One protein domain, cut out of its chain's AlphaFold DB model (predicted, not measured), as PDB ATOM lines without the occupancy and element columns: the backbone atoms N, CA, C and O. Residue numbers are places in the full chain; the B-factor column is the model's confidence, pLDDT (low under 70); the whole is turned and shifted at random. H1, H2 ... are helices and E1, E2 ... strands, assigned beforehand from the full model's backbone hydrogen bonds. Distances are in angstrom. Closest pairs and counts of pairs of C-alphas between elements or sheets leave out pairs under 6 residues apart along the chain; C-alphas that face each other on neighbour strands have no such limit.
ATOM      1  N   GLN A  37      56.177 -47.138 -50.391       61.50
ATOM      2  CA  GLN A  37      54.879 -46.511 -50.699       61.50
ATOM      3  C   GLN A  37      53.719 -46.926 -49.763       61.50
ATOM      4  O   GLN A  37      52.562 -46.943 -50.164       61.50
ATOM      5  N   GLU A  38      54.019 -47.275 -48.507       69.44
ATOM      6  CA  GLU A  38      53.022 -47.789 -47.548       69.44
ATOM      7  C   GLU A  38      52.486 -46.744 -46.560       69.44
ATOM      8  O   GLU A  38      51.725 -47.095 -45.662       69.44
ATOM      9  N   PHE A  39      52.857 -45.462 -46.670       69.44
ATOM     10  CA  PHE A  39      52.237 -44.478 -45.781       69.44
ATOM     11  C   PHE A  39      50.797 -44.260 -46.210       69.44
ATOM     12  O   PHE A  39      50.545 -43.597 -47.212       69.44
ATOM     13  N   GLU A  40      49.883 -44.823 -45.433       70.94
ATOM     14  CA  GLU A  40      48.462 -44.533 -45.457       70.94
ATOM     15  C   GLU A  40      48.092 -43.965 -44.085       70.94
ATOM     16  O   GLU A  40      48.234 -44.629 -43.058       70.94
ATOM     17  N   PHE A  41      47.667 -42.708 -44.061       75.69
ATOM     18  CA  PHE A  41      47.045 -42.101 -42.896       75.69
ATOM     19  C   PHE A  41      45.547 -42.063 -43.144       75.69
ATOM     20  O   PHE A  41      45.123 -41.597 -44.197       75.69
ATOM     21  N   LYS A  42      44.767 -42.546 -42.180       77.25
ATOM     22  CA  LYS A  42      43.310 -42.469 -42.190       77.25
ATOM     23  C   LYS A  42      42.846 -41.894 -40.872       77.25
ATOM     24  O   LYS A  42      43.252 -42.362 -39.808       77.25
ATOM     25  N   TYR A  43      41.970 -40.914 -40.949       80.50
ATOM     26  CA  TYR A  43      41.308 -40.328 -39.804       80.50
ATOM     27  C   TYR A  43      39.818 -40.209 -40.078       80.50
ATOM     28  O   TYR A  43      39.389 -39.781 -41.146       80.50
ATOM     29  N   GLY A  44      39.045 -40.539 -39.055       78.31
ATOM     30  CA  GLY A  44      37.632 -40.242 -38.931       78.31
ATOM     31  C   GLY A  44      37.275 -40.277 -37.446       78.31
ATOM     32  O   GLY A  44      37.958 -40.962 -36.668       78.31
ATOM     33  N   PRO A  45      36.249 -39.533 -37.013       76.25
ATOM     34  CA  PRO A  45      35.811 -39.601 -35.631       76.25
ATOM     35  C   PRO A  45      35.282 -41.007 -35.318       76.25
ATOM     36  O   PRO A  45      34.627 -41.635 -36.146       76.25
ATOM     37  N   GLN A  46      35.567 -41.506 -34.111       80.94
ATOM     38  CA  GLN A  46      35.120 -42.840 -33.676       80.94
ATOM     39  C   GLN A  46      33.590 -42.954 -33.654       80.94
ATOM     40  O   GLN A  46      33.038 -44.022 -33.909       80.94
ATOM     41  N   ALA A  47      32.912 -41.838 -33.388       80.38
ATOM     42  CA  ALA A  47      31.486 -41.675 -33.587       80.38
ATOM     43  C   ALA A  47      31.203 -40.276 -34.168       80.38
ATOM     44  O   ALA A  47      31.900 -39.330 -33.795       80.38
ATOM     45  N   PRO A  48      30.199 -40.100 -35.048       73.00
ATOM     46  CA  PRO A  48      29.950 -38.827 -35.734       73.00
ATOM     47  C   PRO A  48      29.829 -37.614 -34.802       73.00
ATOM     48  O   PRO A  48      30.333 -36.541 -35.115       73.00
ATOM     49  N   GLN A  49      29.212 -37.792 -33.632       81.44
ATOM     50  CA  GLN A  49      29.026 -36.744 -32.624       81.44
ATOM     51  C   GLN A  49      30.328 -36.257 -31.964       81.44
ATOM     52  O   GLN A  49      30.333 -35.203 -31.329       81.44
ATOM     53  N   ASP A  50      31.411 -37.027 -32.091       81.88
ATOM     54  CA  ASP A  50      32.732 -36.733 -31.529       81.88
ATOM     55  C   ASP A  50      33.675 -36.116 -32.572       81.88
ATOM     56  O   ASP A  50      34.886 -36.037 -32.355       81.88
ATOM     57  N   ALA A  51      33.139 -35.700 -33.723       79.38
ATOM     58  CA  ALA A  51      33.910 -34.974 -34.714       79.38
ATOM     59  C   ALA A  51      34.532 -33.716 -34.102       79.38
ATOM     60  O   ALA A  51      33.884 -32.958 -33.382       79.38
ATOM     61  N   ILE A  52      35.807 -33.489 -34.412       80.31
ATOM     62  CA  ILE A  52      36.491 -32.252 -34.049       80.31
ATOM     63  C   ILE A  52      35.970 -31.153 -34.980       80.31
ATOM     64  O   ILE A  52      35.955 -31.325 -36.205       80.31
ATOM     65  N   THR A  53      35.547 -30.035 -34.394       84.94
ATOM     66  CA  THR A  53      34.874 -28.947 -35.110       84.94
ATOM     67  C   THR A  53      35.610 -27.623 -34.996       84.94
ATOM     68  O   THR A  53      36.263 -27.351 -33.992       84.94
ATOM     69  N   ILE A  54      35.400 -26.755 -35.976       85.94
ATOM     70  CA  ILE A  54      35.784 -25.341 -35.960       85.94
ATOM     71  C   ILE A  54      34.601 -24.515 -36.466       85.94
ATOM     72  O   ILE A  54      33.854 -24.984 -37.319       85.94
ATOM     73  N   VAL A  55      34.398 -23.295 -35.975       87.19
ATOM     74  CA  VAL A  55      33.344 -22.425 -36.523       87.19
ATOM     75  C   VAL A  55      33.652 -22.047 -37.977       87.19
ATOM     76  O   VAL A  55      34.816 -21.894 -38.354       87.19
ATOM     77  N   VAL A  56      32.615 -21.879 -38.806       84.81
ATOM     78  CA  VAL A  56      32.785 -21.612 -40.250       84.81
ATOM     79  C   VAL A  56      33.640 -20.373 -40.516       84.81
ATOM     80  O   VAL A  56      34.482 -20.404 -41.413       84.81
ATOM     81  N   GLY A  57      33.472 -19.305 -39.732       82.62
ATOM     82  CA  GLY A  57      34.258 -18.079 -39.894       82.62
ATOM     83  C   GLY A  57      35.763 -18.319 -39.748       82.62
ATOM     84  O   GLY A  57      36.536 -17.963 -40.636       82.62
ATOM     85  N   ASP A  58      36.175 -19.016 -38.684       85.00
ATOM     86  CA  ASP A  58      37.585 -19.345 -38.442       85.00
ATOM     87  C   ASP A  58      38.135 -20.302 -39.519       85.00
ATOM     88  O   ASP A  58      39.283 -20.158 -39.949       85.00
ATOM     89  N   PHE A  59      37.316 -21.239 -40.015       83.69
ATOM     90  CA  PHE A  59      37.691 -22.110 -41.134       83.69
ATOM     91  C   PHE A  59      37.949 -21.325 -42.422       83.69
ATOM     92  O   PHE A  59      38.967 -21.540 -43.077       83.69
ATOM     93  N   ILE A  60      37.056 -20.401 -42.784       80.69
ATOM     94  CA  ILE A  60      37.181 -19.591 -44.001       80.69
ATOM     95  C   ILE A  60      38.369 -18.634 -43.901       80.69
ATOM     96  O   ILE A  60      39.143 -18.529 -44.850       80.69
ATOM     97  N   THR A  61      38.590 -18.003 -42.745       82.12
ATOM     98  CA  THR A  61      39.782 -17.174 -42.509       82.12
ATOM     99  C   THR A  61      41.076 -17.979 -42.650       82.12
ATOM    100  O   THR A  61      42.036 -17.517 -43.277       82.12
ATOM    101  N   TRP A  62      41.110 -19.200 -42.111       82.75
ATOM    102  CA  TRP A  62      42.242 -20.102 -42.305       82.75
ATOM    103  C   TRP A  62      42.418 -20.483 -43.777       82.75
ATOM    104  O   TRP A  62      43.526 -20.369 -44.295       82.75
ATOM    105  N   ALA A  63      41.343 -20.866 -44.471       77.06
ATOM    106  CA  ALA A  63      41.388 -21.255 -45.877       77.06
ATOM    107  C   ALA A  63      41.868 -20.101 -46.775       77.06
ATOM    108  O   ALA A  63      42.691 -20.305 -47.667       77.06
ATOM    109  N   ALA A  64      41.438 -18.868 -46.501       76.31
ATOM    110  CA  ALA A  64      41.913 -17.685 -47.211       76.31
ATOM    111  C   ALA A  64      43.439 -17.538 -47.151       76.31
ATOM    112  O   ALA A  64      44.083 -17.246 -48.156       76.31
ATOM    113  N   THR A  65      44.029 -17.834 -45.992       74.69
ATOM    114  CA  THR A  65      45.478 -17.727 -45.776       74.69
ATOM    115  C   THR A  65      46.238 -18.948 -46.300       74.69
ATOM    116  O   THR A  65      47.277 -18.810 -46.937       74.69
ATOM    117  N   ALA A  66      45.737 -20.151 -46.015       70.44
ATOM    118  CA  ALA A  66      46.443 -21.402 -46.267       70.44
ATOM    119  C   ALA A  66      46.369 -21.847 -47.732       70.44
ATOM    120  O   ALA A  66      47.302 -22.475 -48.228       70.44
ATOM    121  N   VAL A  67      45.255 -21.553 -48.412       68.38
ATOM    122  CA  VAL A  67      44.980 -22.051 -49.771       68.38
ATOM    123  C   VAL A  67      44.613 -20.937 -50.752       68.38
ATOM    124  O   VAL A  67      44.284 -21.220 -51.901       68.38
ATOM    125  N   GLY A  68      44.691 -19.673 -50.325       69.81
ATOM    126  CA  GLY A  68      44.442 -18.513 -51.184       69.81
ATOM    127  C   GLY A  68      42.967 -18.296 -51.523       69.81
ATOM    128  O   GLY A  68      42.659 -17.752 -52.584       69.81
ATOM    129  N   LEU A  69      42.046 -18.734 -50.658       71.06
ATOM    130  CA  LEU A  69      40.620 -18.441 -50.822       71.06
ATOM    131  C   LEU A  69      40.388 -16.917 -50.762       71.06
ATOM    132  O   LEU A  69      40.879 -16.240 -49.864       71.06
ATOM    133  N   THR A  70      39.620 -16.363 -51.700       76.38
ATOM    134  CA  THR A  70      39.310 -14.919 -51.721       76.38
ATOM    135  C   THR A  70      38.109 -14.544 -50.857       76.38
ATOM    136  O   THR A  70      37.912 -13.367 -50.569       76.38
ATOM    137  N   VAL A  71      37.312 -15.535 -50.452       75.25
ATOM    138  CA  VAL A  71      36.152 -15.365 -49.570       75.25
ATOM    139  C   VAL A  71      36.633 -15.253 -48.128       75.25
ATOM    140  O   VAL A  71      37.414 -16.082 -47.662       75.25
ATOM    141  N   THR A  72      36.145 -14.243 -47.419       77.19
ATOM    142  CA  THR A  72      36.431 -13.989 -46.004       77.19
ATOM    143  C   THR A  72      35.183 -14.204 -45.149       77.19
ATOM    144  O   THR A  72      34.073 -14.320 -45.669       77.19
ATOM    145  N   ASP A  73      35.328 -14.221 -43.818       78.06
ATOM    146  CA  ASP A  73      34.166 -14.300 -42.921       78.06
ATOM    147  C   ASP A  73      33.145 -13.177 -43.187       78.06
ATOM    148  O   ASP A  73      31.938 -13.391 -43.092       78.06
ATOM    149  N   ALA A  74      33.598 -11.978 -43.569       81.56
ATOM    150  CA  ALA A  74      32.718 -10.844 -43.856       81.56
ATOM    151  C   ALA A  74      31.757 -11.105 -45.029       81.56
ATOM    152  O   ALA A  74      30.655 -10.560 -45.035       81.56
ATOM    153  N   ASP A  75      32.147 -11.973 -45.963       80.31
ATOM    154  CA  ASP A  75      31.379 -12.297 -47.167       80.31
ATOM    155  C   ASP A  75      30.305 -13.370 -46.916       80.31
ATOM    156  O   ASP A  75      29.468 -13.642 -47.778       80.31
ATOM    157  N   LEU A  76      30.311 -13.996 -45.734       78.00
ATOM    158  CA  LEU A  76      29.378 -15.063 -45.400       78.00
ATOM    159  C   LEU A  76      28.004 -14.513 -44.979       78.00
ATOM    160  O   LEU A  76      27.923 -13.634 -44.111       78.00
ATOM    161  N   PRO A  77      26.899 -15.093 -45.489       78.50
ATOM    162  CA  PRO A  77      25.566 -14.866 -44.947       78.50
ATOM    163  C   PRO A  77      25.507 -15.169 -43.449       78.50
ATOM    164  O   PRO A  77      26.105 -16.137 -42.977       78.50
ATOM    165  N   THR A  78      24.710 -14.397 -42.706       80.00
ATOM    166  CA  THR A  78      24.548 -14.558 -41.251       80.00
ATOM    167  C   THR A  78      24.189 -15.988 -40.846       80.00
ATOM    168  O   THR A  78      24.686 -16.469 -39.835       80.00
ATOM    169  N   SER A  79      23.384 -16.694 -41.646       76.25
ATOM    170  CA  SER A  79      23.028 -18.092 -41.387       76.25
ATOM    171  C   SER A  79      24.243 -19.026 -41.387       76.25
ATOM    172  O   SER A  79      24.338 -19.883 -40.515       76.25
ATOM    173  N   LEU A  80      25.209 -18.836 -42.294       76.69
ATOM    174  CA  LEU A  80      26.424 -19.659 -42.344       76.69
ATOM    175  C   LEU A  80      27.392 -19.345 -41.202       76.69
ATOM    176  O   LEU A  80      28.088 -20.243 -40.740       76.69
ATOM    177  N   LYS A  81      27.402 -18.105 -40.698       80.38
ATOM    178  CA  LYS A  81      28.254 -17.707 -39.563       80.38
ATOM    179  C   LYS A  81      27.897 -18.410 -38.251       80.38
ATOM    180  O   LYS A  81      28.713 -18.443 -37.340       80.38
ATOM    181  N   THR A  82      26.682 -18.952 -38.147       84.00
ATOM    182  CA  THR A  82      26.230 -19.705 -36.964       84.00
ATOM    183  C   THR A  82      26.622 -21.182 -36.990       84.00
ATOM    184  O   THR A  82      26.430 -21.876 -35.995       84.00
ATOM    185  N   LEU A  83      27.158 -21.662 -38.114       85.00
ATOM    186  CA  LEU A  83      27.502 -23.063 -38.307       85.00
ATOM    187  C   LEU A  83      28.952 -23.348 -37.916       85.00
ATOM    188  O   LEU A  83      29.816 -22.465 -37.860       85.00
ATOM    189  N   SER A  84      29.217 -24.635 -37.744       85.81
ATOM    190  CA  SER A  84      30.544 -25.207 -37.580       85.81
ATOM    191  C   SER A  84      30.860 -26.164 -38.725       85.81
ATOM    192  O   SER A  84      29.971 -26.727 -39.361       85.81
ATOM    193  N   VAL A  85      32.152 -26.340 -38.974       83.50
ATOM    194  CA  VAL A  85      32.734 -27.327 -39.876       83.50
ATOM    195  C   VAL A  85      33.267 -28.480 -39.034       83.50
ATOM    196  O   VAL A  85      34.061 -28.255 -38.120       83.50
ATOM    197  N   ALA A  86      32.874 -29.704 -39.363       82.06
ATOM    198  CA  ALA A  86      33.429 -30.933 -38.812       82.06
ATOM    199  C   ALA A  86      34.306 -31.626 -39.858       82.06
ATOM    200  O   ALA A  86      33.898 -31.726 -41.014       82.06
ATOM    201  N   VAL A  87      35.473 -32.154 -39.473       77.38
ATOM    202  CA  VAL A  87      36.228 -33.081 -40.338       77.38
ATOM    203  C   VAL A  87      35.730 -34.495 -40.080       77.38
ATOM    204  O   VAL A  87      35.925 -35.044 -38.995       77.38
ATOM    205  N   THR A  88      35.086 -35.078 -41.085       76.06
ATOM    206  CA  THR A  88      34.480 -36.412 -41.007       76.06
ATOM    207  C   THR A  88      35.392 -37.491 -41.577       76.06
ATOM    208  O   THR A  88      35.292 -38.645 -41.168       76.06
ATOM    209  N   GLN A  89      36.315 -37.117 -42.466       74.56
ATOM    210  CA  GLN A  89      37.310 -38.023 -43.032       74.56
ATOM    211  C   GLN A  89      38.573 -37.260 -43.429       74.56
ATOM    212  O   GLN A  89      38.494 -36.175 -44.004       74.56
ATOM    213  N   LEU A  90      39.736 -37.846 -43.164       74.44
ATOM    214  CA  LEU A  90      41.010 -37.417 -43.718       74.44
ATOM    215  C   LEU A  90      41.854 -38.643 -44.064       74.44
ATOM    216  O   LEU A  90      42.389 -39.294 -43.170       74.44
ATOM    217  N   ASP A  91      42.012 -38.901 -45.356       74.00
ATOM    218  CA  ASP A  91      42.877 -39.952 -45.871       74.00
ATOM    219  C   ASP A  91      44.033 -39.343 -46.659       74.00
ATOM    220  O   ASP A  91      43.831 -38.475 -47.509       74.00
ATOM    221  N   MET A  92      45.246 -39.816 -46.405       72.69
ATOM    222  CA  MET A  92      46.440 -39.439 -47.154       72.69
ATOM    223  C   MET A  92      47.246 -40.675 -47.494       72.69
ATOM    224  O   MET A  92      47.463 -41.522 -46.628       72.69
ATOM    225  N   ASN A  93      47.755 -40.757 -48.721       71.88
ATOM    226  CA  ASN A  93      48.716 -41.791 -49.074       71.88
ATOM    227  C   ASN A  93      49.913 -41.272 -49.881       71.88
ATOM    228  O   ASN A  93      49.909 -40.163 -50.416       71.88
ATOM    229  N   THR A  94      50.953 -42.098 -49.999       68.50
ATOM    230  CA  THR A  94      52.172 -41.763 -50.758       68.50
ATOM    231  C   THR A  94      51.966 -41.602 -52.262       68.50
ATOM    232  O   THR A  94      52.881 -41.138 -52.935       68.50
ATOM    233  N   ASN A  95      50.794 -41.962 -52.797       67.56
ATOM    234  CA  ASN A  95      50.457 -41.760 -54.209       67.56
ATOM    235  C   ASN A  95      49.961 -40.332 -54.486       67.56
ATOM    236  O   ASN A  95      49.608 -40.017 -55.619       67.56
ATOM    237  N   GLY A  96      49.927 -39.473 -53.461       61.06
ATOM    238  CA  GLY A  96      49.401 -38.115 -53.560       61.06
ATOM    239  C   GLY A  96      47.883 -38.043 -53.425       61.06
ATOM    240  O   GLY A  96      47.317 -36.973 -53.636       61.06
ATOM    241  N   ASN A  97      47.212 -39.142 -53.053       65.88
ATOM    242  CA  ASN A  97      45.786 -39.082 -52.760       65.88
ATOM    243  C   ASN A  97      45.606 -38.425 -51.392       65.88
ATOM    244  O   ASN A  97      46.016 -38.989 -50.379       65.88
ATOM    245  N   LEU A  98      44.971 -37.258 -51.382       66.50
ATOM    246  CA  LEU A  98      44.457 -36.582 -50.199       66.50
ATOM    247  C   LEU A  98      42.934 -36.531 -50.328       66.50
ATOM    248  O   LEU A  98      42.413 -35.906 -51.250       66.50
ATOM    249  N   THR A  99      42.225 -37.180 -49.411       67.06
ATOM    250  CA  THR A  99      40.769 -37.064 -49.279       67.06
ATOM    251  C   THR A  99      40.481 -36.378 -47.961       67.06
ATOM    252  O   THR A  99      40.736 -36.953 -46.914       67.06
ATOM    253  N   LEU A 100      39.957 -35.155 -48.002       70.75
ATOM    254  CA  LEU A 100      39.448 -34.450 -46.829       70.75
ATOM    255  C   LEU A 100      37.941 -34.282 -47.013       70.75
ATOM    256  O   LEU A 100      37.516 -33.564 -47.915       70.75
ATOM    257  N   ALA A 101      37.144 -34.938 -46.174       72.50
ATOM    258  CA  ALA A 101      35.707 -34.723 -46.117       72.50
ATOM    259  C   ALA A 101      35.372 -33.851 -44.909       72.50
ATOM    260  O   ALA A 101      35.795 -34.122 -43.779       72.50
ATOM    261  N   THR A 102      34.595 -32.803 -45.163       74.81
ATOM    262  CA  THR A 102      34.049 -31.930 -44.132       74.81
ATOM    263  C   THR A 102      32.529 -31.883 -44.223       74.81
ATOM    264  O   THR A 102      31.969 -31.998 -45.314       74.81
ATOM    265  N   SER A 103      31.862 -31.720 -43.080       78.06
ATOM    266  CA  SER A 103      30.421 -31.438 -43.010       78.06
ATOM    267  C   SER A 103      30.167 -30.093 -42.333       78.06
ATOM    268  O   SER A 103      30.988 -29.627 -41.540       78.06
ATOM    269  N   LEU A 104      29.032 -29.480 -42.662       82.44
ATOM    270  CA  LEU A 104      28.492 -28.288 -42.012       82.44
ATOM    271  C   LEU A 104      27.344 -28.696 -41.093       82.44
ATOM    272  O   LEU A 104      26.612 -29.631 -41.388       82.44
ATOM    273  N   GLY A 105      27.187 -27.992 -39.981       83.00
ATOM    274  CA  GLY A 105      26.275 -28.403 -38.920       83.00
ATOM    275  C   GLY A 105      26.411 -27.508 -37.707       83.00
ATOM    276  O   GLY A 105      27.007 -26.427 -37.778       83.00
ATOM    277  N   SER A 106      25.861 -27.957 -36.591       85.00
ATOM    278  CA  SER A 106      25.900 -27.235 -35.329       85.00
ATOM    279  C   SER A 106      26.636 -28.018 -34.245       85.00
ATOM    280  O   SER A 106      26.916 -29.214 -34.354       85.00
ATOM    281  N   VAL A 107      26.991 -27.304 -33.183       83.44
ATOM    282  CA  VAL A 107      27.518 -27.887 -31.953       83.44
ATOM    283  C   VAL A 107      26.502 -27.597 -30.863       83.44
ATOM    284  O   VAL A 107      26.096 -26.448 -30.682       83.44
ATOM    285  N   ASP A 108      26.055 -28.632 -30.162       84.69
ATOM    286  CA  ASP A 108      25.077 -28.460 -29.095       84.69
ATOM    287  C   ASP A 108      25.696 -27.959 -27.781       84.69
ATOM    288  O   ASP A 108      26.900 -27.721 -27.669       84.69
ATOM    289  N   ALA A 109      24.848 -27.777 -26.766       85.56
ATOM    290  CA  ALA A 109      25.273 -27.297 -25.453       85.56
ATOM    291  C   ALA A 109      26.302 -28.220 -24.770       85.56
ATOM    292  O   ALA A 109      27.109 -27.741 -23.973       85.56
ATOM    293  N   ASP A 110      26.319 -29.509 -25.125       85.25
ATOM    294  CA  ASP A 110      27.244 -30.520 -24.603       85.25
ATOM    295  C   ASP A 110      28.521 -30.639 -25.451       85.25
ATOM    296  O   ASP A 110      29.338 -31.541 -25.245       85.25
ATOM    297  N   LYS A 111      28.724 -29.708 -26.393       81.56
ATOM    298  CA  LYS A 111      29.840 -29.684 -27.347       81.56
ATOM    299  C   LYS A 111      29.874 -30.903 -28.271       81.56
ATOM    300  O   LYS A 111      30.948 -31.301 -28.722       81.56
ATOM    301  N   LYS A 112      28.716 -31.505 -28.547       85.25
ATOM    302  CA  LYS A 112      28.583 -32.609 -29.496       85.25
ATOM    303  C   LYS A 112      28.186 -32.093 -30.867       85.25
ATOM    304  O   LYS A 112      27.384 -31.166 -30.993       85.25
ATOM    305  N   TRP A 113      28.759 -32.714 -31.892       84.31
ATOM    306  CA  TRP A 113      28.427 -32.417 -33.276       84.31
ATOM    307  C   TRP A 113      27.004 -32.865 -33.617       84.31
ATOM    308  O   TRP A 113      26.592 -33.978 -33.270       84.31
ATOM    309  N   LYS A 114      26.283 -32.014 -34.351       82.75
ATOM    310  CA  LYS A 114      24.992 -32.316 -34.967       82.75
ATOM    311  C   LYS A 114      25.054 -32.034 -36.459       82.75
ATOM    312  O   LYS A 114      25.275 -30.906 -36.885       82.75
ATOM    313  N   ASP A 115      24.793 -33.076 -37.238       77.62
ATOM    314  CA  ASP A 115      24.639 -32.997 -38.691       77.62
ATOM    315  C   ASP A 115      23.209 -32.544 -39.033       77.62
ATOM    316  O   ASP A 115      22.393 -33.290 -39.566       77.62
TER     317      ASP A 115
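This is residues 37 to 115 of the 139 residues of an uncharacterized protein of Janthinobacterium sp. FT68W (UniProt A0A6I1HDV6). A long, twisted hairpin of two strands, E3 and E4, makes the backbone of a flat domain, and two short strands, E1 and E2, pair one after the other along the same side of E3. At the E2 end the helix H1 follows directly from E2 and stands up from the sheet, with the very short helix H2 nearby, while E1 lies toward the hairpin's turn. The printed part has 79 residues, with four named strands and two named helices; along the chain E1 and E2 come first, then H1 and H2, then E3 and E4. The sheet is branched, with E1, E2 and E4 each an antiparallel neighbour of E3, and the class is mixed, helices and strands. The whole is only just loose, close to compact, with a radius of gyration of the C-alphas of 14.4 A and spans of 45 by 33 by 13 A.

In the twisted sheet, E3, residues 84 to 93, and E4, residues 98 to 107, form an antiparallel hairpin at 164 degrees, with N 86 and O 103 at 2.9 A and N 99 and O 91 at 2.8 A, within hydrogen-bond range. E4 bends by 58 degrees at residue 104. On the other side of E3 from E4 the pairing is staggered. There E1, residues 40 to 43, is antiparallel to E3 at 165 degrees, with N 41 and O 92 at 2.8 A. E2, residues 53 to 55, is antiparallel to E3 at 130 degrees, with N 54 and O 85 at 2.9 A. E1 and E2 are apart. H1, residues 56 to 67, is on the sheet over E2, at a height over the sheet of 11.0 A, and stands up from it at 55 degrees; its closest C-alphas to E3 are those of Val 56 and Ser 84, 5.0 A. H2, residues 78 to 81, is only just not on the sheet, with 4 pairs of C-alphas within 10 A. With residues 56 to 57 alone, H1 only just touches H2, with 3 pairs of C-alphas within 8 A, the closest being Val 56 and Lys 81, 6.0 A. In H1 every O i to N i+4 pair is within hydrogen-bond range; H2 is too short for such a pair.

E3 measures 27.2 A from first to last C-alpha, E4 26.4 A, H1 15.5 A and E1 10.0 A. C-alpha 40, where E1 begins, is at (48.462, -44.533, -45.457). C-alpha 107, where E4 ends, is at (27.518, -27.887, -31.953). Residues 106 to 107 of E4 pair antiparallel with residues 113 to 114.

The two C-alphas farthest apart, those of Gln 37 and Thr 78, are 45.1 A apart. The printed part has no cut, and no link is long. Its mean pLDDT is 77.7; residues 37 to 39, 67 to 68 and 94 to 99 are under 70.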